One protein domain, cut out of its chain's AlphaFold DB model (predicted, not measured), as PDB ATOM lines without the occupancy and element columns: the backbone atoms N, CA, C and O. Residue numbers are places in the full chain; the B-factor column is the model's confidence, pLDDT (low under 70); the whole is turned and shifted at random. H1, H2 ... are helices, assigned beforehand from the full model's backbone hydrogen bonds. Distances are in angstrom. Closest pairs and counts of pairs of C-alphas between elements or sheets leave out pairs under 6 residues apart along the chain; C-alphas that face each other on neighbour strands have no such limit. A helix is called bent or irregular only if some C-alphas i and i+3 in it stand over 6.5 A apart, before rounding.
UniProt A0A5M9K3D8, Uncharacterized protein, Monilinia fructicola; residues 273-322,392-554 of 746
ATOM      1  N   LEU A 273      34.146  -2.661 -42.729       93.12
ATOM      2  CA  LEU A 273      33.931  -3.466 -41.525       93.12
ATOM      3  C   LEU A 273      32.494  -3.997 -41.457       93.12
ATOM      4  O   LEU A 273      32.282  -5.165 -41.127       93.12
ATOM      5  N   SER A 274      31.512  -3.169 -41.828       93.56
ATOM      6  CA  SER A 274      30.113  -3.599 -41.898       93.56
ATOM      7  C   SER A 274      29.875  -4.661 -42.979       93.56
ATOM      8  O   SER A 274      29.191  -5.653 -42.725       93.56
ATOM      9  N   GLU A 275      30.481  -4.504 -44.161       94.88
ATOM     10  CA  GLU A 275      30.399  -5.482 -45.250       94.88
ATOM     11  C   GLU A 275      31.114  -6.792 -44.900       94.88
ATOM     12  O   GLU A 275      30.622  -7.861 -45.254       94.88
ATOM     13  N   GLU A 276      32.233  -6.731 -44.180       94.38
ATOM     14  CA  GLU A 276      32.988  -7.892 -43.704       94.38
ATOM     15  C   GLU A 276      32.164  -8.717 -42.701       94.38
ATOM     16  O   GLU A 276      32.062  -9.940 -42.833       94.38
ATOM     17  N   LEU A 277      31.496  -8.056 -41.747       94.56
ATOM     18  CA  LEU A 277      30.582  -8.716 -40.813       94.56
ATOM     19  C   LEU A 277      29.402  -9.368 -41.546       94.56
ATOM     20  O   LEU A 277      29.063 -10.528 -41.284       94.56
ATOM     21  N   ASP A 278      28.784  -8.651 -42.485       95.94
ATOM     22  CA  ASP A 278      27.670  -9.163 -43.287       95.94
ATOM     23  C   ASP A 278      28.091 -10.326 -44.192       95.94
ATOM     24  O   ASP A 278      27.340 -11.296 -44.358       95.94
ATOM     25  N   TYR A 279      29.289 -10.252 -44.772       95.81
ATOM     26  CA  TYR A 279      29.880 -11.313 -45.578       95.81
ATOM     27  C   TYR A 279      30.053 -12.584 -44.747       95.81
ATOM     28  O   TYR A 279      29.536 -13.637 -45.137       95.81
ATOM     29  N   PHE A 280      30.694 -12.479 -43.578       96.50
ATOM     30  CA  PHE A 280      30.869 -13.611 -42.671       96.50
ATOM     31  C   PHE A 280      29.521 -14.209 -42.263       96.50
ATOM     32  O   PHE A 280      29.325 -15.421 -42.350       96.50
ATOM     33  N   LYS A 281      28.553 -13.365 -41.890       96.06
ATOM     34  CA  LYS A 281      27.213 -13.811 -41.503       96.06
ATOM     35  C   LYS A 281      26.533 -14.619 -42.610       96.06
ATOM     36  O   LYS A 281      26.014 -15.701 -42.344       96.06
ATOM     37  N   ARG A 282      26.545 -14.130 -43.855       95.94
ATOM     38  CA  ARG A 282      25.932 -14.832 -44.998       95.94
ATOM     39  C   ARG A 282      26.631 -16.152 -45.301       95.94
ATOM     40  O   ARG A 282      25.943 -17.132 -45.591       95.94
ATOM     41  N   LEU A 283      27.962 -16.171 -45.228       95.06
ATOM     42  CA  LEU A 283      28.769 -17.371 -45.437       95.06
ATOM     43  C   LEU A 283      28.441 -18.432 -44.380       95.06
ATOM     44  O   LEU A 283      28.005 -19.525 -44.733       95.06
ATOM     45  N   ALA A 284      28.521 -18.066 -43.101       94.56
ATOM     46  CA  ALA A 284      28.207 -18.946 -41.980       94.56
ATOM     47  C   ALA A 284      26.764 -19.475 -42.043       94.56
ATOM     48  O   ALA A 284      26.501 -20.663 -41.850       94.56
ATOM     49  N   GLU A 285      25.796 -18.616 -42.376       94.44
ATOM     50  CA  GLU A 285      24.410 -19.043 -42.553       94.44
ATOM     51  C   GLU A 285      24.226 -20.010 -43.727       94.44
ATOM     52  O   GLU A 285      23.326 -20.854 -43.665       94.44
ATOM     53  N   SER A 286      25.002 -19.859 -44.803       94.19
ATOM     54  CA  SER A 286      24.973 -20.748 -45.969       94.19
ATOM     55  C   SER A 286      25.566 -22.112 -45.638       94.19
ATOM     56  O   SER A 286      24.918 -23.117 -45.905       94.19
ATOM     57  N   GLU A 287      26.728 -22.157 -44.983       92.62
ATOM     58  CA  GLU A 287      27.382 -23.412 -44.589       92.62
ATOM     59  C   GLU A 287      26.476 -24.265 -43.691       92.62
ATOM     60  O   GLU A 287      26.280 -25.457 -43.944       92.62
ATOM     61  N   VAL A 288      25.818 -23.645 -42.704       92.94
ATOM     62  CA  VAL A 288      24.859 -24.353 -41.840       92.94
ATOM     63  C   VAL A 288      23.607 -24.787 -42.612       92.94
ATOM     64  O   VAL A 288      23.084 -25.872 -42.369       92.94
ATOM     65  N   ARG A 289      23.115 -23.987 -43.571       92.38
ATOM     66  CA  ARG A 289      21.979 -24.383 -44.433       92.38
ATOM     67  C   ARG A 289      22.321 -25.581 -45.320       92.38
ATOM     68  O   ARG A 289      21.496 -26.483 -45.477       92.38
ATOM     69  N   ASP A 290      23.523 -25.609 -45.880       91.62
ATOM     70  CA  ASP A 290      23.991 -26.719 -46.707       91.62
ATOM     71  C   ASP A 290      24.132 -27.992 -45.873       91.62
ATOM     72  O   ASP A 290      23.733 -29.072 -46.317       91.62
ATOM     73  N   TRP A 291      24.633 -27.872 -44.642       89.69
ATOM     74  CA  TRP A 291      24.654 -28.965 -43.673       89.69
ATOM     75  C   TRP A 291      23.249 -29.481 -43.342       89.69
ATOM     76  O   TRP A 291      22.988 -30.673 -43.492       89.69
ATOM     77  N   GLU A 292      22.320 -28.601 -42.958       88.94
ATOM     78  CA  GLU A 292      20.929 -28.966 -42.651       88.94
ATOM     79  C   GLU A 292      20.261 -29.693 -43.826       88.94
ATOM     80  O   GLU A 292      19.565 -30.694 -43.634       88.94
ATOM     81  N   THR A 293      20.512 -29.228 -45.052       89.25
ATOM     82  CA  THR A 293      19.986 -29.842 -46.276       89.25
ATOM     83  C   THR A 293      20.582 -31.230 -46.502       89.25
ATOM     84  O   THR A 293      19.843 -32.167 -46.809       89.25
ATOM     85  N   LYS A 294      21.899 -31.398 -46.316       87.19
ATOM     86  CA  LYS A 294      22.575 -32.703 -46.416       87.19
ATOM     87  C   LYS A 294      22.046 -33.687 -45.375       87.19
ATOM     88  O   LYS A 294      21.731 -34.821 -45.735       87.19
ATOM     89  N   LEU A 295      21.894 -33.246 -44.127       84.88
ATOM     90  CA  LEU A 295      21.357 -34.059 -43.038       84.88
ATOM     91  C   LEU A 295      19.917 -34.497 -43.345       84.88
ATOM     92  O   LEU A 295      19.611 -35.687 -43.329       84.88
ATOM     93  N   SER A 296      19.053 -33.558 -43.743       84.31
ATOM     94  CA  SER A 296      17.665 -33.867 -44.105       84.31
ATOM     95  C   SER A 296      17.562 -34.794 -45.321       84.31
ATOM     96  O   SER A 296      16.682 -35.653 -45.358       84.31
ATOM     97  N   ALA A 297      18.435 -34.638 -46.320       85.06
ATOM     98  CA  ALA A 297      18.468 -35.510 -47.490       85.06
ATOM     99  C   ALA A 297      18.941 -36.927 -47.133       85.06
ATOM    100  O   ALA A 297      18.430 -37.904 -47.690       85.06
ATOM    101  N   GLN A 298      19.889 -37.054 -46.201       79.50
ATOM    102  CA  GLN A 298      20.355 -38.342 -45.696       79.50
ATOM    103  C   GLN A 298      19.237 -39.072 -44.942       79.50
ATOM    104  O   GLN A 298      19.005 -40.255 -45.204       79.50
ATOM    105  N   ASP A 299      18.505 -38.367 -44.079       76.50
ATOM    106  CA  ASP A 299      17.367 -38.925 -43.343       76.50
ATOM    107  C   ASP A 299      16.242 -39.365 -44.288       76.50
ATOM    108  O   ASP A 299      15.773 -40.502 -44.206       76.50
ATOM    109  N   ALA A 300      15.878 -38.523 -45.262       80.25
ATOM    110  CA  ALA A 300      14.875 -38.862 -46.272       80.25
ATOM    111  C   ALA A 300      15.298 -40.064 -47.137       80.25
ATOM    112  O   ALA A 300      14.477 -40.923 -47.468       80.25
ATOM    113  N   SER A 301      16.585 -40.162 -47.483       80.81
ATOM    114  CA  SER A 301      17.123 -41.288 -48.256       80.81
ATOM    115  C   SER A 301      17.031 -42.596 -47.472       80.81
ATOM    116  O   SER A 301      16.564 -43.598 -48.016       80.81
ATOM    117  N   LYS A 302      17.406 -42.586 -46.186       74.69
ATOM    118  CA  LYS A 302      17.279 -43.748 -45.293       74.69
ATOM    119  C   LYS A 302      15.817 -44.161 -45.133       74.69
ATOM    120  O   LYS A 302      15.490 -45.331 -45.316       74.69
ATOM    121  N   GLU A 303      14.922 -43.211 -44.882       75.94
ATOM    122  CA  GLU A 303      13.484 -43.471 -44.762       75.94
ATOM    123  C   GLU A 303      12.898 -44.079 -46.044       75.94
ATOM    124  O   GLU A 303      12.212 -45.101 -45.988       75.94
ATOM    125  N   SER A 304      13.253 -43.539 -47.212       77.56
ATOM    126  CA  SER A 304      12.826 -44.086 -48.505       77.56
ATOM    127  C   SER A 304      13.372 -45.493 -48.781       77.56
ATOM    128  O   SER A 304      12.692 -46.299 -49.416       77.56
ATOM    129  N   PHE A 305      14.570 -45.817 -48.285       77.81
ATOM    130  CA  PHE A 305      15.169 -47.143 -48.415       77.81
ATOM    131  C   PHE A 305      14.429 -48.176 -47.557       77.81
ATOM    132  O   PHE A 305      14.019 -49.214 -48.078       77.81
ATOM    133  N   TYR A 306      14.190 -47.877 -46.276       71.38
ATOM    134  CA  TYR A 306      13.494 -48.796 -45.366       71.38
ATOM    135  C   TYR A 306      12.000 -48.939 -45.698       71.38
ATOM    136  O   TYR A 306      11.460 -50.039 -45.608       71.38
ATOM    137  N   MET A 307      11.331 -47.872 -46.151       71.19
ATOM    138  CA  MET A 307       9.908 -47.918 -46.529       71.19
ATOM    139  C   MET A 307       9.652 -48.251 -48.006       71.19
ATOM    140  O   MET A 307       8.506 -48.481 -48.396       71.19
ATOM    141  N   GLY A 308      10.688 -48.335 -48.843       70.25
ATOM    142  CA  GLY A 308      10.544 -48.554 -50.286       70.25
ATOM    143  C   GLY A 308       9.895 -49.892 -50.659       70.25
ATOM    144  O   GLY A 308       9.129 -49.963 -51.623       70.25
ATOM    145  N   ASN A 309      10.147 -50.950 -49.883       66.81
ATOM    146  CA  ASN A 309       9.513 -52.256 -50.087       66.81
ATOM    147  C   ASN A 309       8.075 -52.290 -49.548       66.81
ATOM    148  O   ASN A 309       7.190 -52.826 -50.216       66.81
ATOM    149  N   VAL A 310       7.830 -51.661 -48.398       61.59
ATOM    150  CA  VAL A 310       6.504 -51.582 -47.766       61.59
ATOM    151  C   VAL A 310       5.529 -50.791 -48.637       61.59
ATOM    152  O   VAL A 310       4.441 -51.287 -48.922       61.59
ATOM    153  N   ASN A 311       5.937 -49.629 -49.161       65.38
ATOM    154  CA  ASN A 311       5.096 -48.828 -50.057       65.38
ATOM    155  C   ASN A 311       4.746 -49.592 -51.340       65.38
ATOM    156  O   ASN A 311       3.589 -49.626 -51.734       65.38
ATOM    157  N   ARG A 312       5.691 -50.330 -51.941       68.88
ATOM    158  CA  ARG A 312       5.404 -51.163 -53.127       68.88
ATOM    159  C   ARG A 312       4.414 -52.296 -52.852       68.88
ATOM    160  O   ARG A 312       3.670 -52.690 -53.751       68.88
ATOM    161  N   VAL A 313       4.429 -52.868 -51.649       64.81
ATOM    162  CA  VAL A 313       3.490 -53.923 -51.239       64.81
ATOM    163  C   VAL A 313       2.119 -53.327 -50.901       64.81
ATOM    164  O   VAL A 313       1.100 -53.890 -51.312       64.81
ATOM    165  N   ALA A 314       2.082 -52.169 -50.238       64.38
ATOM    166  CA  ALA A 314       0.864 -51.414 -49.958       64.38
ATOM    167  C   ALA A 314       0.179 -50.941 -51.252       64.38
ATOM    168  O   ALA A 314      -1.004 -51.220 -51.437       64.38
ATOM    169  N   ASP A 315       0.929 -50.367 -52.197       67.62
ATOM    170  CA  ASP A 315       0.432 -49.919 -53.506       67.62
ATOM    171  C   ASP A 315      -0.154 -51.080 -54.319       67.62
ATOM    172  O   ASP A 315      -1.211 -50.955 -54.937       67.62
ATOM    173  N   LYS A 316       0.480 -52.263 -54.285       73.25
ATOM    174  CA  LYS A 316      -0.069 -53.475 -54.919       73.25
ATOM    175  C   LYS A 316      -1.373 -53.922 -54.265       73.25
ATOM    176  O   LYS A 316      -2.292 -54.345 -54.965       73.25
ATOM    177  N   LYS A 317      -1.463 -53.858 -52.936       73.00
ATOM    178  CA  LYS A 317      -2.664 -54.246 -52.188       73.00
ATOM    179  C   LYS A 317      -3.812 -53.264 -52.429       73.00
ATOM    180  O   LYS A 317      -4.946 -53.708 -52.611       73.00
ATOM    181  N   ASP A 318      -3.519 -51.970 -52.502       72.62
ATOM    182  CA  ASP A 318      -4.505 -50.927 -52.780       72.62
ATOM    183  C   ASP A 318      -4.962 -50.942 -54.248       72.62
ATOM    184  O   ASP A 318      -6.158 -50.851 -54.535       72.62
ATOM    185  N   PHE A 319      -4.049 -51.228 -55.182       77.50
ATOM    186  CA  PHE A 319      -4.395 -51.503 -56.577       77.50
ATOM    187  C   PHE A 319      -5.299 -52.734 -56.708       77.50
ATOM    188  O   PHE A 319      -6.316 -52.672 -57.389       77.50
ATOM    189  N   MET A 320      -4.992 -53.842 -56.025       72.44
ATOM    190  CA  MET A 320      -5.821 -55.057 -56.049       72.44
ATOM    191  C   MET A 320      -7.186 -54.855 -55.380       72.44
ATOM    192  O   MET A 320      -8.187 -55.396 -55.848       72.44
ATOM    193  N   SER A 321      -7.243 -54.065 -54.306       74.25
ATOM    194  CA  SER A 321      -8.479 -53.656 -53.632       74.25
ATOM    195  C   SER A 321      -9.354 -52.806 -54.554       74.25
ATOM    196  O   SER A 321     -10.522 -53.133 -54.780       74.25
ATOM    197  N   SER A 322      -8.769 -51.774 -55.161       75.81
ATOM    198  CA  SER A 322      -9.436 -50.882 -56.108       75.81
ATOM    199  C   SER A 322      -9.876 -51.625 -57.369       75.81
ATOM    200  O   SER A 322     -11.018 -51.485 -57.799       75.81
ATOM    201  N   ASP A 392       9.170 -57.043 -44.257       69.12
ATOM    202  CA  ASP A 392       8.066 -56.963 -43.297       69.12
ATOM    203  C   ASP A 392       7.868 -55.533 -42.758       69.12
ATOM    204  O   ASP A 392       8.833 -54.794 -42.553       69.12
ATOM    205  N   GLU A 393       6.614 -55.124 -42.539       65.62
ATOM    206  CA  GLU A 393       6.239 -53.744 -42.188       65.62
ATOM    207  C   GLU A 393       6.746 -53.344 -40.795       65.62
ATOM    208  O   GLU A 393       7.218 -52.220 -40.601       65.62
ATOM    209  N   LEU A 394       6.684 -54.270 -39.836       65.69
ATOM    210  CA  LEU A 394       7.159 -54.049 -38.470       65.69
ATOM    211  C   LEU A 394       8.692 -54.024 -38.432       65.69
ATOM    212  O   LEU A 394       9.272 -53.101 -37.863       65.69
ATOM    213  N   ALA A 395       9.349 -54.938 -39.153       66.06
ATOM    214  CA  ALA A 395      10.805 -54.956 -39.294       66.06
ATOM    215  C   ALA A 395      11.348 -53.695 -39.994       66.06
ATOM    216  O   ALA A 395      12.384 -53.167 -39.597       66.06
ATOM    217  N   ALA A 396      10.644 -53.168 -41.003       66.06
ATOM    218  CA  ALA A 396      10.997 -51.910 -41.663       66.06
ATOM    219  C   ALA A 396      10.866 -50.703 -40.720       66.06
ATOM    220  O   ALA A 396      11.745 -49.842 -40.703       66.06
ATOM    221  N   LYS A 397       9.803 -50.650 -39.906       66.06
ATOM    222  CA  LYS A 397       9.596 -49.595 -38.896       66.06
ATOM    223  C   LYS A 397      10.621 -49.675 -37.757       66.06
ATOM    224  O   LYS A 397      11.175 -48.642 -37.385       66.06
ATOM    225  N   ALA A 398      10.941 -50.873 -37.271       63.69
ATOM    226  CA  ALA A 398      11.964 -51.097 -36.250       63.69
ATOM    227  C   ALA A 398      13.378 -50.762 -36.762       63.69
ATOM    228  O   ALA A 398      14.131 -50.060 -36.087       63.69
ATOM    229  N   ALA A 399      13.725 -51.181 -37.985       66.75
ATOM    230  CA  ALA A 399      15.004 -50.844 -38.615       66.75
ATOM    231  C   ALA A 399      15.152 -49.334 -38.861       66.75
ATOM    232  O   ALA A 399      16.237 -48.777 -38.694       66.75
ATOM    233  N   LEU A 400      14.056 -48.653 -39.203       68.44
ATOM    234  CA  LEU A 400      14.026 -47.203 -39.349       68.44
ATOM    235  C   LEU A 400      14.204 -46.497 -37.996       68.44
ATOM    236  O   LEU A 400      14.980 -45.548 -37.917       68.44
ATOM    237  N   MET A 401      13.559 -46.972 -36.926       64.50
ATOM    238  CA  MET A 401      13.783 -46.453 -35.568       64.50
ATOM    239  C   MET A 401      15.236 -46.644 -35.114       64.50
ATOM    240  O   MET A 401      15.852 -45.688 -34.650       64.50
ATOM    241  N   ALA A 402      15.823 -47.826 -35.326       66.50
ATOM    242  CA  ALA A 402      17.235 -48.082 -35.037       66.50
ATOM    243  C   ALA A 402      18.169 -47.160 -35.846       66.50
ATOM    244  O   ALA A 402      19.109 -46.586 -35.299       66.50
ATOM    245  N   SER A 403      17.865 -46.932 -37.127       68.06
ATOM    246  CA  SER A 403      18.625 -46.007 -37.977       68.06
ATOM    247  C   SER A 403      18.497 -44.543 -37.534       68.06
ATOM    248  O   SER A 403      19.477 -43.797 -37.577       68.06
ATOM    249  N   ARG A 404      17.313 -44.119 -37.066       65.88
ATOM    250  CA  ARG A 404      17.088 -42.778 -36.497       65.88
ATOM    251  C   ARG A 404      17.824 -42.572 -35.172       65.88
ATOM    252  O   ARG A 404      18.213 -41.443 -34.886       65.88
ATOM    253  N   LEU A 405      18.031 -43.634 -34.391       61.47
ATOM    254  CA  LEU A 405      18.837 -43.610 -33.166       61.47
ATOM    255  C   LEU A 405      20.332 -43.494 -33.476       61.47
ATOM    256  O   LEU A 405      21.024 -42.688 -32.865       61.47
ATOM    257  N   GLU A 406      20.825 -44.208 -34.488       64.81
ATOM    258  CA  GLU A 406      22.206 -44.047 -34.956       64.81
ATOM    259  C   GLU A 406      22.445 -42.660 -35.586       64.81
ATOM    260  O   GLU A 406      23.522 -42.083 -35.444       64.81
ATOM    261  N   GLY A 407      21.411 -42.076 -36.205       64.38
ATOM    262  CA  GLY A 407      21.418 -40.705 -36.724       64.38
ATOM    263  C   GLY A 407      21.551 -39.612 -35.659       64.38
ATOM    264  O   GLY A 407      21.933 -38.494 -36.006       64.38
ATOM    265  N   ILE A 408      21.313 -39.916 -34.371       65.00
ATOM    266  CA  ILE A 408      21.501 -38.955 -33.266       65.00
ATOM    267  C   ILE A 408      22.959 -38.486 -33.202       65.00
ATOM    268  O   ILE A 408      23.215 -37.302 -32.992       65.00
ATOM    269  N   ARG A 409      23.908 -39.388 -33.485       66.62
ATOM    270  CA  ARG A 409      25.355 -39.108 -33.495       66.62
ATOM    271  C   ARG A 409      25.765 -38.045 -34.516       66.62
ATOM    272  O   ARG A 409      26.800 -37.414 -34.349       66.62
ATOM    273  N   SER A 410      24.978 -37.863 -35.576       77.19
ATOM    274  CA  SER A 410      25.269 -36.939 -36.677       77.19
ATOM    275  C   SER A 410      24.395 -35.683 -36.670       77.19
ATOM    276  O   SER A 410      24.372 -34.962 -37.664       77.19
ATOM    277  N   LEU A 411      23.648 -35.408 -35.594       80.06
ATOM    278  CA  LEU A 411      22.733 -34.257 -35.547       80.06
ATOM    279  C   LEU A 411      23.466 -32.913 -35.574       80.06
ATOM    280  O   LEU A 411      22.958 -31.951 -36.153       80.06
ATOM    281  N   PHE A 412      24.670 -32.860 -35.008       84.00
ATOM    282  CA  PHE A 412      25.622 -31.781 -35.229       84.00
ATOM    283  C   PHE A 412      27.037 -32.355 -35.339       84.00
ATOM    284  O   PHE A 412      27.346 -33.401 -34.777       84.00
ATOM    285  N   SER A 413      27.883 -31.682 -36.116       88.50
ATOM    286  CA  SER A 413      29.239 -32.130 -36.444       88.50
ATOM    287  C   SER A 413      30.283 -31.115 -35.995       88.50
ATOM    288  O   SER A 413      30.093 -29.907 -36.167       88.50
ATOM    289  N   ILE A 414      31.400 -31.621 -35.475       89.75
ATOM    290  CA  ILE A 414      32.589 -30.825 -35.164       89.75
ATOM    291  C   ILE A 414      33.235 -30.236 -36.424       89.75
ATOM    292  O   ILE A 414      33.798 -29.152 -36.359       89.75
ATOM    293  N   GLU A 415      33.109 -30.893 -37.580       89.56
ATOM    294  CA  GLU A 415      33.694 -30.416 -38.843       89.56
ATOM    295  C   GLU A 415      33.074 -29.082 -39.267       89.56
ATOM    296  O   GLU A 415      33.787 -28.122 -39.527       89.56
ATOM    297  N   VAL A 416      31.742 -28.980 -39.213       91.88
ATOM    298  CA  VAL A 416      31.031 -27.722 -39.500       91.88
ATOM    299  C   VAL A 416      31.425 -26.635 -38.499       91.88
ATOM    300  O   VAL A 416      31.567 -25.474 -38.865       91.88
ATOM    301  N   ALA A 417      31.623 -26.999 -37.228       94.00
ATOM    302  CA  ALA A 417      32.072 -26.052 -36.215       94.00
ATOM    303  C   ALA A 417      33.496 -25.539 -36.509       94.00
ATOM    304  O   ALA A 417      33.750 -24.342 -36.368       94.00
ATOM    305  N   LEU A 418      34.398 -26.415 -36.960       93.06
ATOM    306  CA  LEU A 418      35.756 -26.062 -37.380       93.06
ATOM    307  C   LEU A 418      35.757 -25.160 -38.616       93.06
ATOM    308  O   LEU A 418      36.437 -24.137 -38.604       93.06
ATOM    309  N   ASP A 419      34.972 -25.489 -39.643       93.75
ATOM    310  CA  ASP A 419      34.869 -24.690 -40.870       93.75
ATOM    311  C   ASP A 419      34.357 -23.274 -40.566       93.75
ATOM    312  O   ASP A 419      34.993 -22.287 -40.943       93.75
ATOM    313  N   LEU A 420      33.292 -23.159 -39.762       94.62
ATOM    314  CA  LEU A 420      32.771 -21.870 -39.299       94.62
ATOM    315  C   LEU A 420      33.817 -21.078 -38.504       94.62
ATOM    316  O   LEU A 420      33.952 -19.866 -38.681       94.62
ATOM    317  N   THR A 421      34.574 -21.758 -37.642       94.56
ATOM    318  CA  THR A 421      35.628 -21.141 -36.827       94.56
ATOM    319  C   THR A 421      36.795 -20.661 -37.692       94.56
ATOM    320  O   THR A 421      37.316 -19.570 -37.469       94.56
ATOM    321  N   HIS A 422      37.184 -21.410 -38.726       94.56
ATOM    322  CA  HIS A 422      38.194 -20.988 -39.698       94.56
ATOM    323  C   HIS A 422      37.725 -19.799 -40.546       94.56
ATOM    324  O   HIS A 422      38.481 -18.845 -40.737       94.56
ATOM    325  N   SER A 423      36.473 -19.809 -41.003       94.56
ATOM    326  CA  SER A 423      35.863 -18.687 -41.727       94.56
ATOM    327  C   SER A 423      35.783 -17.425 -40.858       94.56
ATOM    328  O   SER A 423      36.090 -16.322 -41.324       94.56
ATOM    329  N   ALA A 424      35.454 -17.578 -39.571       95.00
ATOM    330  CA  ALA A 424      35.475 -16.486 -38.602       95.00
ATOM    331  C   ALA A 424      36.897 -15.973 -38.373       95.00
ATOM    332  O   ALA A 424      37.122 -14.768 -38.442       95.00
ATOM    333  N   LYS A 425      37.869 -16.878 -38.183       94.25
ATOM    334  CA  LYS A 425      39.290 -16.544 -38.036       94.25
ATOM    335  C   LYS A 425      39.769 -15.651 -39.174       94.25
ATOM    336  O   LYS A 425      40.303 -14.581 -38.921       94.25
ATOM    337  N   ALA A 426      39.530 -16.066 -40.416       94.69
ATOM    338  CA  ALA A 426      39.970 -15.319 -41.588       94.69
ATOM    339  C   ALA A 426      39.333 -13.920 -41.659       94.69
ATOM    340  O   ALA A 426      39.975 -12.973 -42.107       94.69
ATOM    341  N   SER A 427      38.078 -13.785 -41.225       94.25
ATOM    342  CA  SER A 427      37.353 -12.506 -41.212       94.25
ATOM    343  C   SER A 427      37.850 -11.584 -40.090       94.25
ATOM    344  O   SER A 427      38.101 -10.403 -40.327       94.25
ATOM    345  N   ILE A 428      38.110 -12.137 -38.899       93.19
ATOM    346  CA  ILE A 428      38.735 -11.421 -37.777       93.19
ATOM    347  C   ILE A 428      40.157 -10.984 -38.142       93.19
ATOM    348  O   ILE A 428      40.513  -9.843 -37.887       93.19
ATOM    349  N   GLU A 429      40.965 -11.833 -38.781       91.69
ATOM    350  CA  GLU A 429      42.325 -11.478 -39.213       91.69
ATOM    351  C   GLU A 429      42.328 -10.303 -40.204       91.69
ATOM    352  O   GLU A 429      43.194  -9.434 -40.107       91.69
ATOM    353  N   ARG A 430      41.341 -10.226 -41.113       91.81
ATOM    354  CA  ARG A 430      41.163  -9.078 -42.021       91.81
ATOM    355  C   ARG A 430      40.769  -7.803 -41.273       91.81
ATOM    356  O   ARG A 430      41.388  -6.761 -41.486       91.81
ATOM    357  N   ALA A 431      39.784  -7.880 -40.377       90.62
ATOM    358  CA  ALA A 431      39.326  -6.738 -39.582       90.62
ATOM    359  C   ALA A 431      40.393  -6.244 -38.581       90.62
ATOM    360  O   ALA A 431      40.586  -5.040 -38.407       90.62
ATOM    361  N   ALA A 432      41.171  -7.154 -37.990       88.31
ATOM    362  CA  ALA A 432      42.203  -6.856 -36.998       88.31
ATOM    363  C   ALA A 432      43.372  -6.021 -37.550       88.31
ATOM    364  O   ALA A 432      44.087  -5.374 -36.780       88.31
ATOM    365  N   LEU A 433      43.569  -5.977 -38.874       87.25
ATOM    366  CA  LEU A 433      44.542  -5.075 -39.500       87.25
ATOM    367  C   LEU A 433      44.213  -3.604 -39.209       87.25
ATOM    368  O   LEU A 433      45.129  -2.802 -39.007       87.25
ATOM    369  N   PHE A 434      42.923  -3.264 -39.118       87.06
ATOM    370  CA  PHE A 434      42.467  -1.896 -38.876       87.06
ATOM    371  C   PHE A 434      42.659  -1.445 -37.424       87.06
ATOM    372  O   PHE A 434      42.894  -0.266 -37.171       87.06
ATOM    373  N   VAL A 435      42.721  -2.385 -36.476       84.88
ATOM    374  CA  VAL A 435      42.994  -2.099 -35.054       84.88
ATOM    375  C   VAL A 435      44.367  -1.443 -34.871       84.88
ATOM    376  O   VAL A 435      44.546  -0.557 -34.035       84.88
ATOM    377  N   ARG A 436      45.347  -1.795 -35.715       78.62
ATOM    378  CA  ARG A 436      46.695  -1.206 -35.670       78.62
ATOM    379  C   ARG A 436      46.731   0.261 -36.102       78.62
ATOM    380  O   ARG A 436      47.700   0.951 -35.760       78.62
ATOM    381  N   LEU A 437      45.719   0.768 -36.820       76.62
ATOM    382  CA  LEU A 437      45.636   2.197 -37.150       76.62
ATOM    383  C   LEU A 437      45.411   3.052 -35.894       76.62
ATOM    384  O   LEU A 437      45.962   4.151 -35.821       76.62
ATOM    385  N   GLY A 438      44.773   2.500 -34.857       76.06
ATOM    386  CA  GLY A 438      44.495   3.198 -33.603       76.06
ATOM    387  C   GLY A 438      43.536   4.380 -33.777       76.06
ATOM    388  O   GLY A 438      43.081   4.682 -34.876       76.06
ATOM    389  N   GLY A 439      43.220   5.065 -32.677       83.00
ATOM    390  CA  GLY A 439      42.186   6.103 -32.682       83.00
ATOM    391  C   GLY A 439      40.778   5.505 -32.738       83.00
ATOM    392  O   GLY A 439      40.576   4.365 -32.333       83.00
ATOM    393  N   GLN A 440      39.809   6.281 -33.226       83.50
ATOM    394  CA  GLN A 440      38.402   5.875 -33.245       83.50
ATOM    395  C   GLN A 440      38.147   4.678 -34.177       83.50
ATOM    396  O   GLN A 440      37.538   3.701 -33.758       83.50
ATOM    397  N   THR A 441      38.724   4.697 -35.380       83.88
ATOM    398  CA  THR A 441      38.605   3.601 -36.359       83.88
ATOM    399  C   THR A 441      39.224   2.290 -35.867       83.88
ATOM    400  O   THR A 441      38.771   1.208 -36.229       83.88
ATOM    401  N   GLY A 442      40.260   2.368 -35.022       85.44
ATOM    402  CA  GLY A 442      40.873   1.198 -34.398       85.44
ATOM    403  C   GLY A 442      39.986   0.551 -33.330       85.44
ATOM    404  O   GLY A 442      39.917  -0.675 -33.270       85.44
ATOM    405  N   GLU A 443      39.290   1.357 -32.521       86.94
ATOM    406  CA  GLU A 443      38.308   0.854 -31.548       86.94
ATOM    407  C   GLU A 443      37.067   0.291 -32.249       86.94
ATOM    408  O   GLU A 443      36.623  -0.801 -31.909       86.94
ATOM    409  N   GLU A 444      36.570   0.952 -33.295       87.12
ATOM    410  CA  GLU A 444      35.458   0.441 -34.109       87.12
ATOM    411  C   GLU A 444      35.824  -0.896 -34.776       87.12
ATOM    412  O   GLU A 444      35.037  -1.841 -34.755       87.12
ATOM    413  N   ALA A 445      37.050  -1.043 -35.290       90.31
ATOM    414  CA  ALA A 445      37.541  -2.324 -35.799       90.31
ATOM    415  C   ALA A 445      37.614  -3.411 -34.712       90.31
ATOM    416  O   ALA A 445      37.331  -4.578 -34.991       90.31
ATOM    417  N   ARG A 446      37.965  -3.042 -33.474       89.50
ATOM    418  CA  ARG A 446      38.011  -3.960 -32.328       89.50
ATOM    419  C   ARG A 446      36.611  -4.452 -31.959       89.50
ATOM    420  O   ARG A 446      36.405  -5.663 -31.886       89.50
ATOM    421  N   GLU A 447      35.645  -3.541 -31.849       90.12
ATOM    422  CA  GLU A 447      34.231  -3.871 -31.621       90.12
ATOM    423  C   GLU A 447      33.667  -4.773 -32.731       90.12
ATOM    424  O   GLU A 447      32.885  -5.687 -32.469       90.12
ATOM    425  N   GLN A 448      34.090  -4.574 -33.982       91.25
ATOM    426  CA  GLN A 448      33.660  -5.413 -35.104       91.25
ATOM    427  C   GLN A 448      34.258  -6.825 -35.049       91.25
ATOM    428  O   GLN A 448      33.553  -7.793 -35.334       91.25
ATOM    429  N   CYS A 449      35.512  -6.985 -34.617       92.19
ATOM    430  CA  CYS A 449      36.090  -8.306 -34.348       92.19
ATOM    431  C   CYS A 449      35.305  -9.061 -33.260       92.19
ATOM    432  O   CYS A 449      35.000 -10.246 -33.428       92.19
ATOM    433  N   GLU A 450      34.936  -8.375 -32.173       91.56
ATOM    434  CA  GLU A 450      34.070  -8.929 -31.124       91.56
ATOM    435  C   GLU A 450      32.689  -9.300 -31.694       91.56
ATOM    436  O   GLU A 450      32.186 -10.400 -31.450       91.56
ATOM    437  N   ALA A 451      32.096  -8.440 -32.526       93.69
ATOM    438  CA  ALA A 451      30.802  -8.686 -33.155       93.69
ATOM    439  C   ALA A 451      30.815  -9.908 -34.094       93.69
ATOM    440  O   ALA A 451      29.877 -10.710 -34.056       93.69
ATOM    441  N   ILE A 452      31.877 -10.110 -34.884       94.88
ATOM    442  CA  ILE A 452      32.058 -11.309 -35.722       94.88
ATOM    443  C   ILE A 452      32.058 -12.572 -34.853       94.88
ATOM    444  O   ILE A 452      31.376 -13.547 -35.178       94.88
ATOM    445  N   PHE A 453      32.759 -12.555 -33.716       95.12
ATOM    446  CA  PHE A 453      32.766 -13.679 -32.778       95.12
ATOM    447  C   PHE A 453      31.387 -13.933 -32.150       95.12
ATOM    448  O   PHE A 453      30.940 -15.078 -32.068       95.12
ATOM    449  N   VAL A 454      30.666 -12.881 -31.761       95.19
ATOM    450  CA  VAL A 454      29.295 -13.009 -31.245       95.19
ATOM    451  C   VAL A 454      28.371 -13.629 -32.299       95.19
ATOM    452  O   VAL A 454      27.583 -14.522 -31.975       95.19
ATOM    453  N   VAL A 455      28.481 -13.212 -33.565       95.88
ATOM    454  CA  VAL A 455      27.709 -13.780 -34.683       95.88
ATOM    455  C   VAL A 455      28.076 -15.246 -34.924       95.88
ATOM    456  O   VAL A 455      27.167 -16.061 -35.108       95.88
ATOM    457  N   LEU A 456      29.364 -15.611 -34.854       96.00
ATOM    458  CA  LEU A 456      29.821 -17.005 -34.926       96.00
ATOM    459  C   LEU A 456      29.113 -17.853 -33.863       96.00
ATOM    460  O   LEU A 456      28.469 -18.844 -34.206       96.00
ATOM    461  N   LEU A 457      29.179 -17.447 -32.591       95.44
ATOM    462  CA  LEU A 457      28.555 -18.186 -31.490       95.44
ATOM    463  C   LEU A 457      27.035 -18.223 -31.591       95.44
ATOM    464  O   LEU A 457      26.416 -19.223 -31.228       95.44
ATOM    465  N   GLN A 458      26.411 -17.162 -32.096       94.56
ATOM    466  CA  GLN A 458      24.974 -17.153 -32.310       94.56
ATOM    467  C   GLN A 458      24.573 -18.169 -33.382       94.56
ATOM    468  O   GLN A 458      23.642 -18.940 -33.151       94.56
ATOM    469  N   ILE A 459      25.253 -18.206 -34.529       94.50
ATOM    470  CA  ILE A 459      24.931 -19.134 -35.622       94.50
ATOM    471  C   ILE A 459      25.272 -20.573 -35.216       94.50
ATOM    472  O   ILE A 459      24.398 -21.440 -35.273       94.50
ATOM    473  N   LEU A 460      26.493 -20.817 -34.730       94.81
ATOM    474  CA  LEU A 460      26.944 -22.130 -34.266       94.81
ATOM    475  C   LEU A 460      26.075 -22.642 -33.109       94.81
ATOM    476  O   LEU A 460      25.593 -23.772 -33.134       94.81
ATOM    477  N   GLY A 461      25.814 -21.799 -32.113       93.56
ATOM    478  CA  GLY A 461      25.013 -22.153 -30.949       93.56
ATOM    479  C   GLY A 461      23.553 -22.400 -31.287       93.56
ATOM    480  O   GLY A 461      23.027 -23.457 -30.964       93.56
ATOM    481  N   THR A 462      22.872 -21.452 -31.936       91.94
ATOM    482  CA  THR A 462      21.412 -21.549 -32.120       91.94
ATOM    483  C   THR A 462      21.000 -22.463 -33.270       91.94
ATOM    484  O   THR A 462      20.039 -23.220 -33.120       91.94
ATOM    485  N   ARG A 463      21.703 -22.424 -34.406       90.62
ATOM    486  CA  ARG A 463      21.301 -23.178 -35.601       90.62
ATOM    487  C   ARG A 463      21.922 -24.563 -35.681       90.62
ATOM    488  O   ARG A 463      21.252 -25.477 -36.135       90.62
ATOM    489  N   HIS A 464      23.157 -24.732 -35.219       91.75
ATOM    490  CA  HIS A 464      23.841 -26.022 -35.306       91.75
ATOM    491  C   HIS A 464      23.667 -26.839 -34.024       91.75
ATOM    492  O   HIS A 464      22.911 -27.810 -34.003       91.75
ATOM    493  N   VAL A 465      24.282 -26.398 -32.924       93.44
ATOM    494  CA  VAL A 465      24.353 -27.168 -31.671       93.44
ATOM    495  C   VAL A 465      22.980 -27.304 -31.011       93.44
ATOM    496  O   VAL A 465      22.500 -28.418 -30.801       93.44
ATOM    497  N   LYS A 466      22.289 -26.188 -30.744       93.88
ATOM    498  CA  LYS A 466      20.974 -26.191 -30.086       93.88
ATOM    499  C   LYS A 466      19.938 -26.981 -30.875       93.88
ATOM    500  O   LYS A 466      19.216 -27.780 -30.295       93.88
ATOM    501  N   THR A 467      19.871 -26.770 -32.189       91.69
ATOM    502  CA  THR A 467      18.908 -27.476 -33.044       91.69
ATOM    503  C   THR A 467      19.203 -28.976 -33.080       91.69
ATOM    504  O   THR A 467      18.273 -29.781 -33.065       91.69
ATOM    505  N   GLY A 468      20.478 -29.371 -33.084       90.69
ATOM    506  CA  GLY A 468      20.860 -30.775 -32.992       90.69
ATOM    507  C   GLY A 468      20.498 -31.401 -31.639       90.69
ATOM    508  O   GLY A 468      19.907 -32.478 -31.621       90.69
ATOM    509  N   PHE A 469      20.732 -30.710 -30.518       91.94
ATOM    510  CA  PHE A 469      20.271 -31.171 -29.203       91.94
ATOM    511  C   PHE A 469      18.745 -31.228 -29.096       91.94
ATOM    512  O   PHE A 469      18.219 -32.226 -28.615       91.94
ATOM    513  N   ASP A 470      18.020 -30.211 -29.569       92.00
ATOM    514  CA  ASP A 470      16.552 -30.187 -29.542       92.00
ATOM    515  C   ASP A 470      15.976 -31.394 -30.317       92.00
ATOM    516  O   ASP A 470      15.061 -32.061 -29.835       92.00
ATOM    517  N   LYS A 471      16.566 -31.746 -31.471       87.62
ATOM    518  CA  LYS A 471      16.222 -32.972 -32.217       87.62
ATOM    519  C   LYS A 471      16.572 -34.245 -31.443       87.62
ATOM    520  O   LYS A 471      15.768 -35.173 -31.417       87.62
ATOM    521  N   ALA A 472      17.734 -34.300 -30.793       88.25
ATOM    522  CA  ALA A 472      18.149 -35.457 -30.002       88.25
ATOM    523  C   ALA A 472      17.197 -35.709 -28.821       88.25
ATOM    524  O   ALA A 472      16.785 -36.844 -28.582       88.25
ATOM    525  N   VAL A 473      16.790 -34.647 -28.122       88.50
ATOM    526  CA  VAL A 473      15.819 -34.710 -27.022       88.50
ATOM    527  C   VAL A 473      14.441 -35.139 -27.527       88.50
ATOM    528  O   VAL A 473      13.799 -35.981 -26.900       88.50
ATOM    529  N   ASP A 474      13.993 -34.630 -28.677       87.00
ATOM    530  CA  ASP A 474      12.738 -35.063 -29.302       87.00
ATOM    531  C   ASP A 474      12.776 -36.560 -29.667       87.00
ATOM    532  O   ASP A 474      11.819 -37.290 -29.399       87.00
ATOM    533  N   HIS A 475      13.907 -37.056 -30.180       81.50
ATOM    534  CA  HIS A 475      14.107 -38.480 -30.463       81.50
ATOM    535  C   HIS A 475      14.087 -39.332 -29.185       81.50
ATOM    536  O   HIS A 475      13.421 -40.366 -29.163       81.50
ATOM    537  N   LEU A 476      14.744 -38.885 -28.107       81.88
ATOM    538  CA  LEU A 476      14.676 -39.543 -26.796       81.88
ATOM    539  C   LEU A 476      13.250 -39.556 -26.236       81.88
ATOM    540  O   LEU A 476      12.843 -40.529 -25.614       81.88
ATOM    541  N   SER A 477      12.470 -38.501 -26.476       82.88
ATOM    542  CA  SER A 477      11.100 -38.406 -25.969       82.88
ATOM    543  C   SER A 477      10.122 -39.365 -26.643       82.88
ATOM    544  O   SER A 477       9.162 -39.801 -26.012       82.88
ATOM    545  N   LYS A 478      10.371 -39.689 -27.915       80.94
ATOM    546  CA  LYS A 478       9.565 -40.610 -28.728       80.94
ATOM    547  C   LYS A 478      10.044 -42.055 -28.625       80.94
ATOM    548  O   LYS A 478       9.407 -42.943 -29.185       80.94
ATOM    549  N   TYR A 479      11.177 -42.287 -27.967       75.00
ATOM    550  CA  TYR A 479      11.742 -43.613 -27.835       75.00
ATOM    551  C   TYR A 479      10.908 -44.459 -26.868       75.00
ATOM    552  O   TYR A 479      10.803 -44.152 -25.683       75.00
ATOM    553  N   ASN A 480      10.365 -45.561 -27.386       70.12
ATOM    554  CA  ASN A 480       9.731 -46.608 -26.598       70.12
ATOM    555  C   ASN A 480      10.658 -47.838 -26.568       70.12
ATOM    556  O   ASN A 480      10.793 -48.504 -27.599       70.12
ATOM    557  N   PRO A 481      11.241 -48.207 -25.408       69.00
ATOM    558  CA  PRO A 481      12.094 -49.400 -25.274       69.00
ATOM    559  C   PRO A 481      11.422 -50.693 -25.770       69.00
ATOM    560  O   PRO A 481      12.064 -51.630 -26.252       69.00
ATOM    561  N   ARG A 482      10.091 -50.727 -25.687       65.12
ATOM    562  CA  ARG A 482       9.245 -51.900 -25.918       65.12
ATOM    563  C   ARG A 482       9.057 -52.266 -27.391       65.12
ATOM    564  O   ARG A 482       8.929 -53.443 -27.692       65.12
ATOM    565  N   GLU A 483       9.086 -51.297 -28.308       62.19
ATOM    566  CA  GLU A 483       8.954 -51.566 -29.756       62.19
ATOM    567  C   GLU A 483      10.234 -52.170 -30.358       62.19
ATOM    568  O   GLU A 483      10.210 -52.750 -31.440       62.19
ATOM    569  N   ILE A 484      11.364 -52.040 -29.658       54.59
ATOM    570  CA  ILE A 484      12.700 -52.392 -30.163       54.59
ATOM    571  C   ILE A 484      13.230 -53.680 -29.511       54.59
ATOM    572  O   ILE A 484      14.059 -54.384 -30.091       54.59
ATOM    573  N   SER A 485      12.683 -54.047 -28.348       51.19
ATOM    574  CA  SER A 485      13.053 -55.254 -27.597       51.19
ATOM    575  C   SER A 485      12.744 -56.569 -28.331       51.19
ATOM    576  O   SER A 485      13.338 -57.594 -28.003       51.19
ATOM    577  N   GLU A 486      11.879 -56.568 -29.353       47.66
ATOM    578  CA  GLU A 486      11.619 -57.765 -30.169       47.66
ATOM    579  C   GLU A 486      12.776 -58.134 -31.115       47.66
ATOM    580  O   GLU A 486      12.815 -59.271 -31.588       47.66
ATOM    581  N   HIS A 487      13.715 -57.227 -31.428       46.78
ATOM    582  CA  HIS A 487      14.729 -57.465 -32.474       46.78
ATOM    583  C   HIS A 487      16.193 -57.332 -32.030       46.78
ATOM    584  O   HIS A 487      17.068 -57.803 -32.754       46.78
ATOM    585  N   GLN A 488      16.491 -56.795 -30.843       42.72
ATOM    586  CA  GLN A 488      17.834 -56.850 -30.249       42.72
ATOM    587  C   GLN A 488      17.742 -56.867 -28.720       42.72
ATOM    588  O   GLN A 488      17.146 -55.989 -28.103       42.72
ATOM    589  N   GLN A 489      18.332 -57.894 -28.110       40.16
ATOM    590  CA  GLN A 489      18.371 -58.077 -26.662       40.16
ATOM    591  C   GLN A 489      19.074 -56.900 -25.964       40.16
ATOM    592  O   GLN A 489      20.281 -56.714 -26.101       40.16
ATOM    593  N   GLY A 490      18.320 -56.163 -25.148       44.84
ATOM    594  CA  GLY A 490      18.785 -55.721 -23.831       44.84
ATOM    595  C   GLY A 490      19.815 -54.594 -23.746       44.84
ATOM    596  O   GLY A 490      20.407 -54.435 -22.682       44.84
ATOM    597  N   VAL A 491      20.030 -53.793 -24.790       46.56
ATOM    598  CA  VAL A 491      20.834 -52.567 -24.662       46.56
ATOM    599  C   VAL A 491      20.004 -51.379 -25.102       46.56
ATOM    600  O   VAL A 491      19.603 -51.256 -26.256       46.56
ATOM    601  N   VAL A 492      19.741 -50.482 -24.163       53.78
ATOM    602  CA  VAL A 492      19.062 -49.217 -24.416       53.78
ATOM    603  C   VAL A 492      20.074 -48.264 -25.066       53.78
ATOM    604  O   VAL A 492      20.729 -47.449 -24.421       53.78
ATOM    605  N   VAL A 493      20.221 -48.412 -26.382       60.75
ATOM    606  CA  VAL A 493      21.105 -47.636 -27.272       60.75
ATOM    607  C   VAL A 493      20.904 -46.099 -27.227       60.75
ATOM    608  O   VAL A 493      21.903 -45.390 -27.340       60.75
ATOM    609  N   PRO A 494      19.694 -45.527 -27.026       65.19
ATOM    610  CA  PRO A 494      19.481 -44.081 -27.193       65.19
ATOM    611  C   PRO A 494      20.228 -43.191 -26.200       65.19
ATOM    612  O   PRO A 494      20.772 -42.155 -26.584       65.19
ATOM    613  N   LEU A 495      20.270 -43.589 -24.927       68.31
ATOM    614  CA  LEU A 495      20.980 -42.845 -23.885       68.31
ATOM    615  C   LEU A 495      22.488 -42.823 -24.163       68.31
ATOM    616  O   LEU A 495      23.113 -41.775 -24.046       68.31
ATOM    617  N   MET A 496      23.045 -43.943 -24.637       72.81
ATOM    618  CA  MET A 496      24.437 -44.021 -25.086       72.81
ATOM    619  C   MET A 496      24.716 -43.046 -26.232       72.81
ATOM    620  O   MET A 496      25.655 -42.257 -26.166       72.81
ATOM    621  N   THR A 497      23.871 -43.067 -27.267       74.44
ATOM    622  CA  THR A 497      24.031 -42.193 -28.438       74.44
ATOM    623  C   THR A 497      23.868 -40.717 -28.092       74.44
ATOM    624  O   THR A 497      24.524 -39.870 -28.693       74.44
ATOM    625  N   PHE A 498      23.027 -40.397 -27.104       83.12
ATOM    626  CA  PHE A 498      22.899 -39.037 -26.598       83.12
ATOM    627  C   PHE A 498      24.165 -38.593 -25.863       83.12
ATOM    628  O   PHE A 498      24.631 -37.487 -26.096       83.12
ATOM    629  N   LEU A 499      24.763 -39.448 -25.031       80.44
ATOM    630  CA  LEU A 499      26.000 -39.117 -24.314       80.44
ATOM    631  C   LEU A 499      27.192 -38.904 -25.240       80.44
ATOM    632  O   LEU A 499      28.000 -38.008 -25.021       80.44
ATOM    633  N   GLU A 500      27.285 -39.674 -26.316       81.19
ATOM    634  CA  GLU A 500      28.288 -39.417 -27.349       81.19
ATOM    635  C   GLU A 500      28.076 -38.047 -28.005       81.19
ATOM    636  O   GLU A 500      29.044 -37.336 -28.260       81.19
ATOM    637  N   LEU A 501      26.821 -37.638 -28.215       86.62
ATOM    638  CA  LEU A 501      26.493 -36.303 -28.711       86.62
ATOM    639  C   LEU A 501      26.857 -35.206 -27.691       86.62
ATOM    640  O   LEU A 501      27.382 -34.167 -28.086       86.62
ATOM    641  N   VAL A 502      26.653 -35.447 -26.389       88.00
ATOM    642  CA  VAL A 502      27.127 -34.558 -25.307       88.00
ATOM    643  C   VAL A 502      28.640 -34.357 -25.403       88.00
ATOM    644  O   VAL A 502      29.094 -33.216 -25.384       88.00
ATOM    645  N   ASN A 503      29.407 -35.431 -25.617       85.38
ATOM    646  CA  ASN A 503      30.862 -35.351 -25.774       85.38
ATOM    647  C   ASN A 503      31.279 -34.538 -27.009       85.38
ATOM    648  O   ASN A 503      32.229 -33.764 -26.942       85.38
ATOM    649  N   VAL A 504      30.567 -34.658 -28.138       90.25
ATOM    650  CA  VAL A 504      30.813 -33.787 -29.305       90.25
ATOM    651  C   VAL A 504      30.506 -32.323 -28.964       90.25
ATOM    652  O   VAL A 504      31.235 -31.432 -29.391       90.25
ATOM    653  N   GLY A 505      29.453 -32.065 -28.186       90.81
ATOM    654  CA  GLY A 505      29.101 -30.725 -27.712       90.81
ATOM    655  C   GLY A 505      30.194 -30.101 -26.842       90.81
ATOM    656  O   GLY A 505      30.569 -28.951 -27.070       90.81
ATOM    657  N   ASP A 506      30.750 -30.877 -25.913       89.19
ATOM    658  CA  ASP A 506      31.871 -30.466 -25.061       89.19
ATOM    659  C   ASP A 506      33.137 -30.171 -25.882       89.19
ATOM    660  O   ASP A 506      33.737 -29.108 -25.737       89.19
ATOM    661  N   LEU A 507      33.484 -31.025 -26.854       91.44
ATOM    662  CA  LEU A 507      34.603 -30.764 -27.771       91.44
ATOM    663  C   LEU A 507      34.428 -29.458 -28.560       91.44
ATOM    664  O   LEU A 507      35.396 -28.719 -28.747       91.44
ATOM    665  N   ILE A 508      33.206 -29.149 -29.013       93.38
ATOM    666  CA  ILE A 508      32.908 -27.870 -29.677       93.38
ATOM    667  C   ILE A 508      33.082 -26.704 -28.695       93.38
ATOM    668  O   ILE A 508      33.656 -25.684 -29.075       93.38
ATOM    669  N   SER A 509      32.635 -26.844 -27.444       92.25
ATOM    670  CA  SER A 509      32.832 -25.822 -26.408       92.25
ATOM    671  C   SER A 509      34.318 -25.573 -26.138       92.25
ATOM    672  O   SER A 509      34.772 -24.435 -26.209       92.25
ATOM    673  N   GLN A 510      35.110 -26.631 -25.947       93.38
ATOM    674  CA  GLN A 510      36.561 -26.538 -25.752       93.38
ATOM    675  C   GLN A 510      37.273 -25.913 -26.962       93.38
ATOM    676  O   GLN A 510      38.187 -25.104 -26.804       93.38
ATOM    677  N   MET A 511      36.851 -26.249 -28.183       94.31
ATOM    678  CA  MET A 511      37.386 -25.643 -29.405       94.31
ATOM    679  C   MET A 511      37.130 -24.130 -29.440       94.31
ATOM    680  O   MET A 511      38.035 -23.363 -29.771       94.31
ATOM    681  N   ILE A 512      35.918 -23.694 -29.089       94.62
ATOM    682  CA  ILE A 512      35.555 -22.275 -29.011       94.62
ATOM    683  C   ILE A 512      36.350 -21.552 -27.921       94.62
ATOM    684  O   ILE A 512      36.781 -20.419 -28.137       94.62
ATOM    685  N   ASP A 513      36.597 -22.202 -26.787       93.62
ATOM    686  CA  ASP A 513      37.427 -21.668 -25.708       93.62
ATOM    687  C   ASP A 513      38.854 -21.398 -26.178       93.62
ATOM    688  O   ASP A 513      39.361 -20.283 -26.030       93.62
ATOM    689  N   VAL A 514      39.473 -22.387 -26.826       93.38
ATOM    690  CA  VAL A 514      40.815 -22.247 -27.402       93.38
ATOM    691  C   VAL A 514      40.831 -21.166 -28.484       93.38
ATOM    692  O   VAL A 514      41.758 -20.357 -28.533       93.38
ATOM    693  N   PHE A 515      39.804 -21.109 -29.334       93.44
ATOM    694  CA  PHE A 515      39.673 -20.069 -30.350       93.44
ATOM    695  C   PHE A 515      39.602 -18.668 -29.731       93.44
ATOM    696  O   PHE A 515      40.318 -17.769 -30.176       93.44
ATOM    697  N   TYR A 516      38.803 -18.487 -28.678       92.62
ATOM    698  CA  TYR A 516      38.695 -17.227 -27.947       92.62
ATOM    699  C   TYR A 516      40.038 -16.809 -27.336       92.62
ATOM    700  O   TYR A 516      40.488 -15.674 -27.517       92.62
ATOM    701  N   GLU A 517      40.724 -17.732 -26.659       90.19
ATOM    702  CA  GLU A 517      42.021 -17.449 -26.038       90.19
ATOM    703  C   GLU A 517      43.090 -17.066 -27.074       90.19
ATOM    704  O   GLU A 517      43.849 -16.111 -26.873       90.19
ATOM    705  N   GLN A 518      43.132 -17.759 -28.212       89.50
ATOM    706  CA  GLN A 518      44.134 -17.517 -29.251       89.50
ATOM    707  C   GLN A 518      43.844 -16.280 -30.105       89.50
ATOM    708  O   GLN A 518      44.767 -15.527 -30.406       89.50
ATOM    709  N   GLN A 519      42.594 -16.071 -30.527       88.50
ATOM    710  CA  GLN A 519      42.262 -15.056 -31.533       88.50
ATOM    711  C   GLN A 519      41.783 -13.733 -30.953       88.50
ATOM    712  O   GLN A 519      41.955 -12.716 -31.619       88.50
ATOM    713  N   LEU A 520      41.207 -13.719 -29.749       86.50
ATOM    714  CA  LEU A 520      40.667 -12.503 -29.129       86.50
ATOM    715  C   LEU A 520      41.516 -12.049 -27.938       86.50
ATOM    716  O   LEU A 520      41.915 -10.885 -27.874       86.50
ATOM    717  N   ALA A 521      41.854 -12.961 -27.020       84.00
ATOM    718  CA  ALA A 521      42.607 -12.601 -25.816       84.00
ATOM    719  C   ALA A 521      44.104 -12.362 -26.099       84.00
ATOM    720  O   ALA A 521      44.670 -11.357 -25.671       84.00
ATOM    721  N   THR A 522      44.761 -13.252 -26.854       83.31
ATOM    722  CA  THR A 522      46.204 -13.128 -27.159       83.31
ATOM    723  C   THR A 522      46.509 -11.926 -28.058       83.31
ATOM    724  O   THR A 522      47.534 -11.262 -27.897       83.31
ATOM    725  N   THR A 523      45.602 -11.607 -28.979       81.06
ATOM    726  CA  THR A 523      45.689 -10.450 -29.886       81.06
ATOM    727  C   THR A 523      45.284  -9.133 -29.216       81.06
ATOM    728  O   THR A 523      45.410  -8.081 -29.842       81.06
ATOM    729  N   LYS A 524      44.850  -9.177 -27.944       80.44
ATOM    730  CA  LYS A 524      44.339  -8.037 -27.162       80.44
ATOM    731  C   LYS A 524      43.158  -7.323 -27.828       80.44
ATOM    732  O   LYS A 524      43.011  -6.112 -27.682       80.44
ATOM    733  N   LEU A 525      42.340  -8.066 -28.570       77.50
ATOM    734  CA  LEU A 525      41.089  -7.554 -29.129       77.50
ATOM    735  C   LEU A 525      39.990  -7.510 -28.058       77.50
ATOM    736  O   LEU A 525      39.213  -6.566 -28.044       77.50
ATOM    737  N   ALA A 526      39.998  -8.471 -27.130       76.50
ATOM    738  CA  ALA A 526      39.052  -8.577 -26.018       76.50
ATOM    739  C   ALA A 526      39.791  -8.660 -24.672       76.50
ATOM    740  O   ALA A 526      40.851  -9.294 -24.579       76.50
ATOM    741  N   ASP A 527      39.229  -8.066 -23.614       74.50
ATOM    742  CA  ASP A 527      39.764  -8.197 -22.253       74.50
ATOM    743  C   ASP A 527      39.052  -9.333 -21.508       74.50
ATOM    744  O   ASP A 527      37.853  -9.301 -21.249       74.50
ATOM    745  N   ARG A 528      39.823 -10.341 -21.085       71.94
ATOM    746  CA  ARG A 528      39.336 -11.471 -20.276       71.94
ATOM    747  C   ARG A 528      38.635 -11.022 -18.992       71.94
ATOM    748  O   ARG A 528      37.754 -11.732 -18.504       71.94
ATOM    749  N   ASN A 529      39.071  -9.907 -18.411       74.25
ATOM    750  CA  ASN A 529      38.562  -9.414 -17.136       74.25
ATOM    751  C   ASN A 529      37.387  -8.448 -17.300       74.25
ATOM    752  O   ASN A 529      36.760  -8.094 -16.297       74.25
ATOM    753  N   ASP A 530      37.061  -8.051 -18.531       81.31
ATOM    754  CA  ASP A 530      35.895  -7.229 -18.790       81.31
ATOM    755  C   ASP A 530      34.638  -8.105 -18.864       81.31
ATOM    756  O   ASP A 530      34.346  -8.792 -19.839       81.31
ATOM    757  N   PHE A 531      33.869  -8.101 -17.776       75.31
ATOM    758  CA  PHE A 531      32.598  -8.819 -17.712       75.31
ATOM    759  C   PHE A 531      31.524  -8.219 -18.638       75.31
ATOM    760  O   PHE A 531      30.540  -8.898 -18.947       75.31
ATOM    761  N   LEU A 532      31.671  -6.954 -19.041       80.50
ATOM    762  CA  LEU A 532      30.723  -6.268 -19.919       80.50
ATOM    763  C   LEU A 532      30.993  -6.539 -21.402       80.50
ATOM    764  O   LEU A 532      30.123  -6.229 -22.217       80.50
ATOM    765  N   ASP A 533      32.125  -7.166 -21.728       87.06
ATOM    766  CA  ASP A 533      32.500  -7.529 -23.089       87.06
ATOM    767  C   ASP A 533      31.419  -8.433 -23.736       87.06
ATOM    768  O   ASP A 533      31.081  -9.511 -23.206       87.06
ATOM    769  N   PRO A 534      30.840  -8.015 -24.882       88.81
ATOM    770  CA  PRO A 534      29.866  -8.804 -25.628       88.81
ATOM    771  C   PRO A 534      30.354 -10.216 -25.975       88.81
ATOM    772  O   PRO A 534      29.548 -11.153 -25.939       88.81
ATOM    773  N   ALA A 535      31.644 -10.392 -26.270       89.44
ATOM    774  CA  ALA A 535      32.253 -11.671 -26.614       89.44
ATOM    775  C   ALA A 535      32.285 -12.624 -25.408       89.44
ATOM    776  O   ALA A 535      31.827 -13.766 -25.512       89.44
ATOM    777  N   VAL A 536      32.723 -12.145 -24.236       90.06
ATOM    778  CA  VAL A 536      32.719 -12.926 -22.981       90.06
ATOM    779  C   VAL A 536      31.295 -13.329 -22.604       90.06
ATOM    780  O   VAL A 536      31.038 -14.471 -22.211       90.06
ATOM    781  N   LYS A 537      30.338 -12.407 -22.747       91.88
ATOM    782  CA  LYS A 537      28.924 -12.676 -22.470       91.88
ATOM    783  C   LYS A 537      28.330 -13.694 -23.443       91.88
ATOM    784  O   LYS A 537      27.566 -14.561 -23.015       91.88
ATOM    785  N   ALA A 538      28.666 -13.611 -24.729       92.12
ATOM    786  CA  ALA A 538      28.221 -14.571 -25.736       92.12
ATOM    787  C   ALA A 538      28.798 -15.971 -25.484       92.12
ATOM    788  O   ALA A 538      28.043 -16.941 -25.559       92.12
ATOM    789  N   LYS A 539      30.076 -16.072 -25.095       92.56
ATOM    790  CA  LYS A 539      30.731 -17.329 -24.700       92.56
ATOM    791  C   LYS A 539      30.014 -17.996 -23.527       92.56
ATOM    792  O   LYS A 539      29.535 -19.116 -23.658       92.56
ATOM    793  N   LYS A 540      29.810 -17.264 -22.426       92.38
ATOM    794  CA  LYS A 540      29.075 -17.774 -21.252       92.38
ATOM    795  C   LYS A 540      27.648 -18.194 -21.590       92.38
ATOM    796  O   LYS A 540      27.153 -19.190 -21.079       92.38
ATOM    797  N   LYS A 541      26.969 -17.442 -22.462       93.50
ATOM    798  CA  LYS A 541      25.620 -17.790 -22.927       93.50
ATOM    799  C   LYS A 541      25.614 -19.065 -23.778       93.50
ATOM    800  O   LYS A 541      24.632 -19.802 -23.738       93.50
ATOM    801  N   PHE A 542      26.661 -19.306 -24.565       94.56
ATOM    802  CA  PHE A 542      26.826 -20.533 -25.342       94.56
ATOM    803  C   PHE A 542      27.047 -21.745 -24.424       94.56
ATOM    804  O   PHE A 542      26.323 -22.727 -24.568       94.56
ATOM    805  N   GLU A 543      27.948 -21.639 -23.442       92.69
ATOM    806  CA  GLU A 543      28.187 -22.670 -22.415       92.69
ATOM    807  C   GLU A 543      26.903 -22.984 -21.634       92.69
ATOM    808  O   GLU A 543      26.458 -24.126 -21.592       92.69
ATOM    809  N   GLN A 544      26.220 -21.950 -21.127       93.94
ATOM    810  CA  GLN A 544      24.948 -22.113 -20.419       93.94
ATOM    811  C   GLN A 544      23.891 -22.816 -21.284       93.94
ATOM    812  O   GLN A 544      23.144 -23.664 -20.800       93.94
ATOM    813  N   MET A 545      23.805 -22.467 -22.572       94.88
ATOM    814  CA  MET A 545      22.867 -23.104 -23.494       94.88
ATOM    815  C   MET A 545      23.182 -24.592 -23.682       94.88
ATOM    816  O   MET A 545      22.246 -25.394 -23.731       94.88
ATOM    817  N   LEU A 546      24.464 -24.958 -23.770       92.12
ATOM    818  CA  LEU A 546      24.903 -26.349 -23.845       92.12
ATOM    819  C   LEU A 546      24.467 -27.104 -22.582       92.12
ATOM    820  O   LEU A 546      23.742 -28.092 -22.692       92.12
ATOM    821  N   ASP A 547      24.800 -26.582 -21.402       90.94
ATOM    822  CA  ASP A 547      24.475 -27.191 -20.107       90.94
ATOM    823  C   ASP A 547      22.967 -27.407 -19.928       90.94
ATOM    824  O   ASP A 547      22.523 -28.495 -19.550       90.94
ATOM    825  N   GLU A 548      22.153 -26.402 -20.263       92.81
ATOM    826  CA  GLU A 548      20.690 -26.493 -20.209       92.81
ATOM    827  C   GLU A 548      20.154 -27.621 -21.104       92.81
ATOM    828  O   GLU A 548      19.201 -28.317 -20.741       92.81
ATOM    829  N   ARG A 549      20.749 -27.812 -22.287       90.75
ATOM    830  CA  ARG A 549      20.332 -28.845 -23.245       90.75
ATOM    831  C   ARG A 549      20.800 -30.237 -22.852       90.75
ATOM    832  O   ARG A 549      20.012 -31.179 -22.970       90.75
ATOM    833  N   VAL A 550      22.012 -30.363 -22.323       89.44
ATOM    834  CA  VAL A 550      22.512 -31.619 -21.756       89.44
ATOM    835  C   VAL A 550      21.631 -32.042 -20.579       89.44
ATOM    836  O   VAL A 550      21.129 -33.166 -20.565       89.44
ATOM    837  N   ALA A 551      21.337 -31.127 -19.650       88.38
ATOM    838  CA  ALA A 551      20.464 -31.395 -18.510       88.38
ATOM    839  C   ALA A 551      19.045 -31.806 -18.937       88.38
ATOM    840  O   ALA A 551      18.468 -32.731 -18.360       88.38
ATOM    841  N   ALA A 552      18.474 -31.160 -19.959       90.19
ATOM    842  CA  ALA A 552      17.161 -31.525 -20.491       90.19
ATOM    843  C   ALA A 552      17.148 -32.941 -21.095       90.19
ATOM    844  O   ALA A 552      16.229 -33.717 -20.824       90.19
ATOM    845  N   GLY A 553      18.167 -33.300 -21.880       87.50
ATOM    846  CA  GLY A 553      18.249 -34.626 -22.491       87.50
ATOM    847  C   GLY A 553      18.538 -35.743 -21.494       87.50
ATOM    848  O   GLY A 553      17.896 -36.791 -21.570       87.50
ATOM    849  N   LEU A 554      19.400 -35.503 -20.501       87.06
ATOM    850  CA  LEU A 554      19.617 -36.445 -19.399       87.06
ATOM    851  C   LEU A 554      18.331 -36.674 -18.605       87.06
ATOM    852  O   LEU A 554      17.954 -37.820 -18.392       87.06
TER     853      LEU A 554
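What this domain is: This is residues 273 to 322 and 392 to 554 of the 746 residues of an uncharacterized protein of Monilinia fructicola (UniProt A0A5M9K3D8). The model is a long, slender bundle of nearly aligned helices: H1a, the long arm of the bent helix H1, runs along one side, the hairpin of H6 and H7 along the opposite side, and between them H4 runs beside H2 and H3, which follow each other end to end. At one end the short arm H1b turns away, and residues 315 to 322 stick out. The printed part has 213 residues with seven named helices, H1 to H7 in chain order, and no named strand; its class is all helix. It is loose, with a radius of gyration of the C-alphas of 22.4 A, and spans 80 by 36 by 20 A.

How they stand to each other: H1, residues 273 to 322, was assigned as one helix by its hydrogen bonds but is bent, with C-alphas 306 and 309 7.1 A apart; its arms H1a, residues 273 to 306, and H1b, residues 309 to 322, stand at a steep tilt of 62 degrees. H1a touches H3, residues 414 to 435, opposite ways at a shallow tilt of 6 degrees, the closest C-alphas being those of Ala 284 and Leu 420, 6.0 A apart. With residues 299 to 306 alone it touches H2, residues 393 to 410, closest at the C-alphas of Tyr 306 and Ala 396, 5.4 A. H4, residues 439 to 478, is the hub, touching five helices. H3 and H4 form a helical hairpin, closest at the C-alphas of Val 435 and Gly 442, 4.0 A. H7, residues 534 to 554, touches H4 the same way at a shallow tilt of 6 degrees, with the C-alphas of Val 473 and Gly 553 closest at 5.1 A. H6, residues 493 to 521, forms a helical hairpin with H7, closest at the C-alphas of Val 502 and Val 550, 6.5 A. H5, residues 481 to 484, only just touches H2, with 3 pairs of C-alphas within 8 A, the closest those of Ala 398 and Ile 484 at 6.3 A. H1a is apart from H6 and H7. Every O i to N i+4 pair is within hydrogen-bond range in H1a, H1b and H7, against 12 of 14 in H2, 15 of 18 in H3, 33 of 36 in H4 and 24 of 25 in H6; H5 is too short for such a pair.

Where its parts are: H1a begins at C-alpha 273 (33.931, -3.466, -41.525) and is 49.9 A long. H4 measures 57.1 A, H6 41.1 A, and H3, with a kink of 27 degrees near residue 429, 30.6 A. H7 measures 30.1 A and ends at C-alpha 554 (19.617, -36.445, -19.399).

The domain as a whole: The C-alphas farthest apart, those of Met 320 and Gly 439, are 81.2 A apart. Residues 323 to 391 are not printed, and C-alphas 322 and 392 are 22.5 A apart across this cut. The link from H6 to H7, 12 residues, is long. The pLDDT is under 70 at residues 309 to 315, 392 to 409 and 481 to 495.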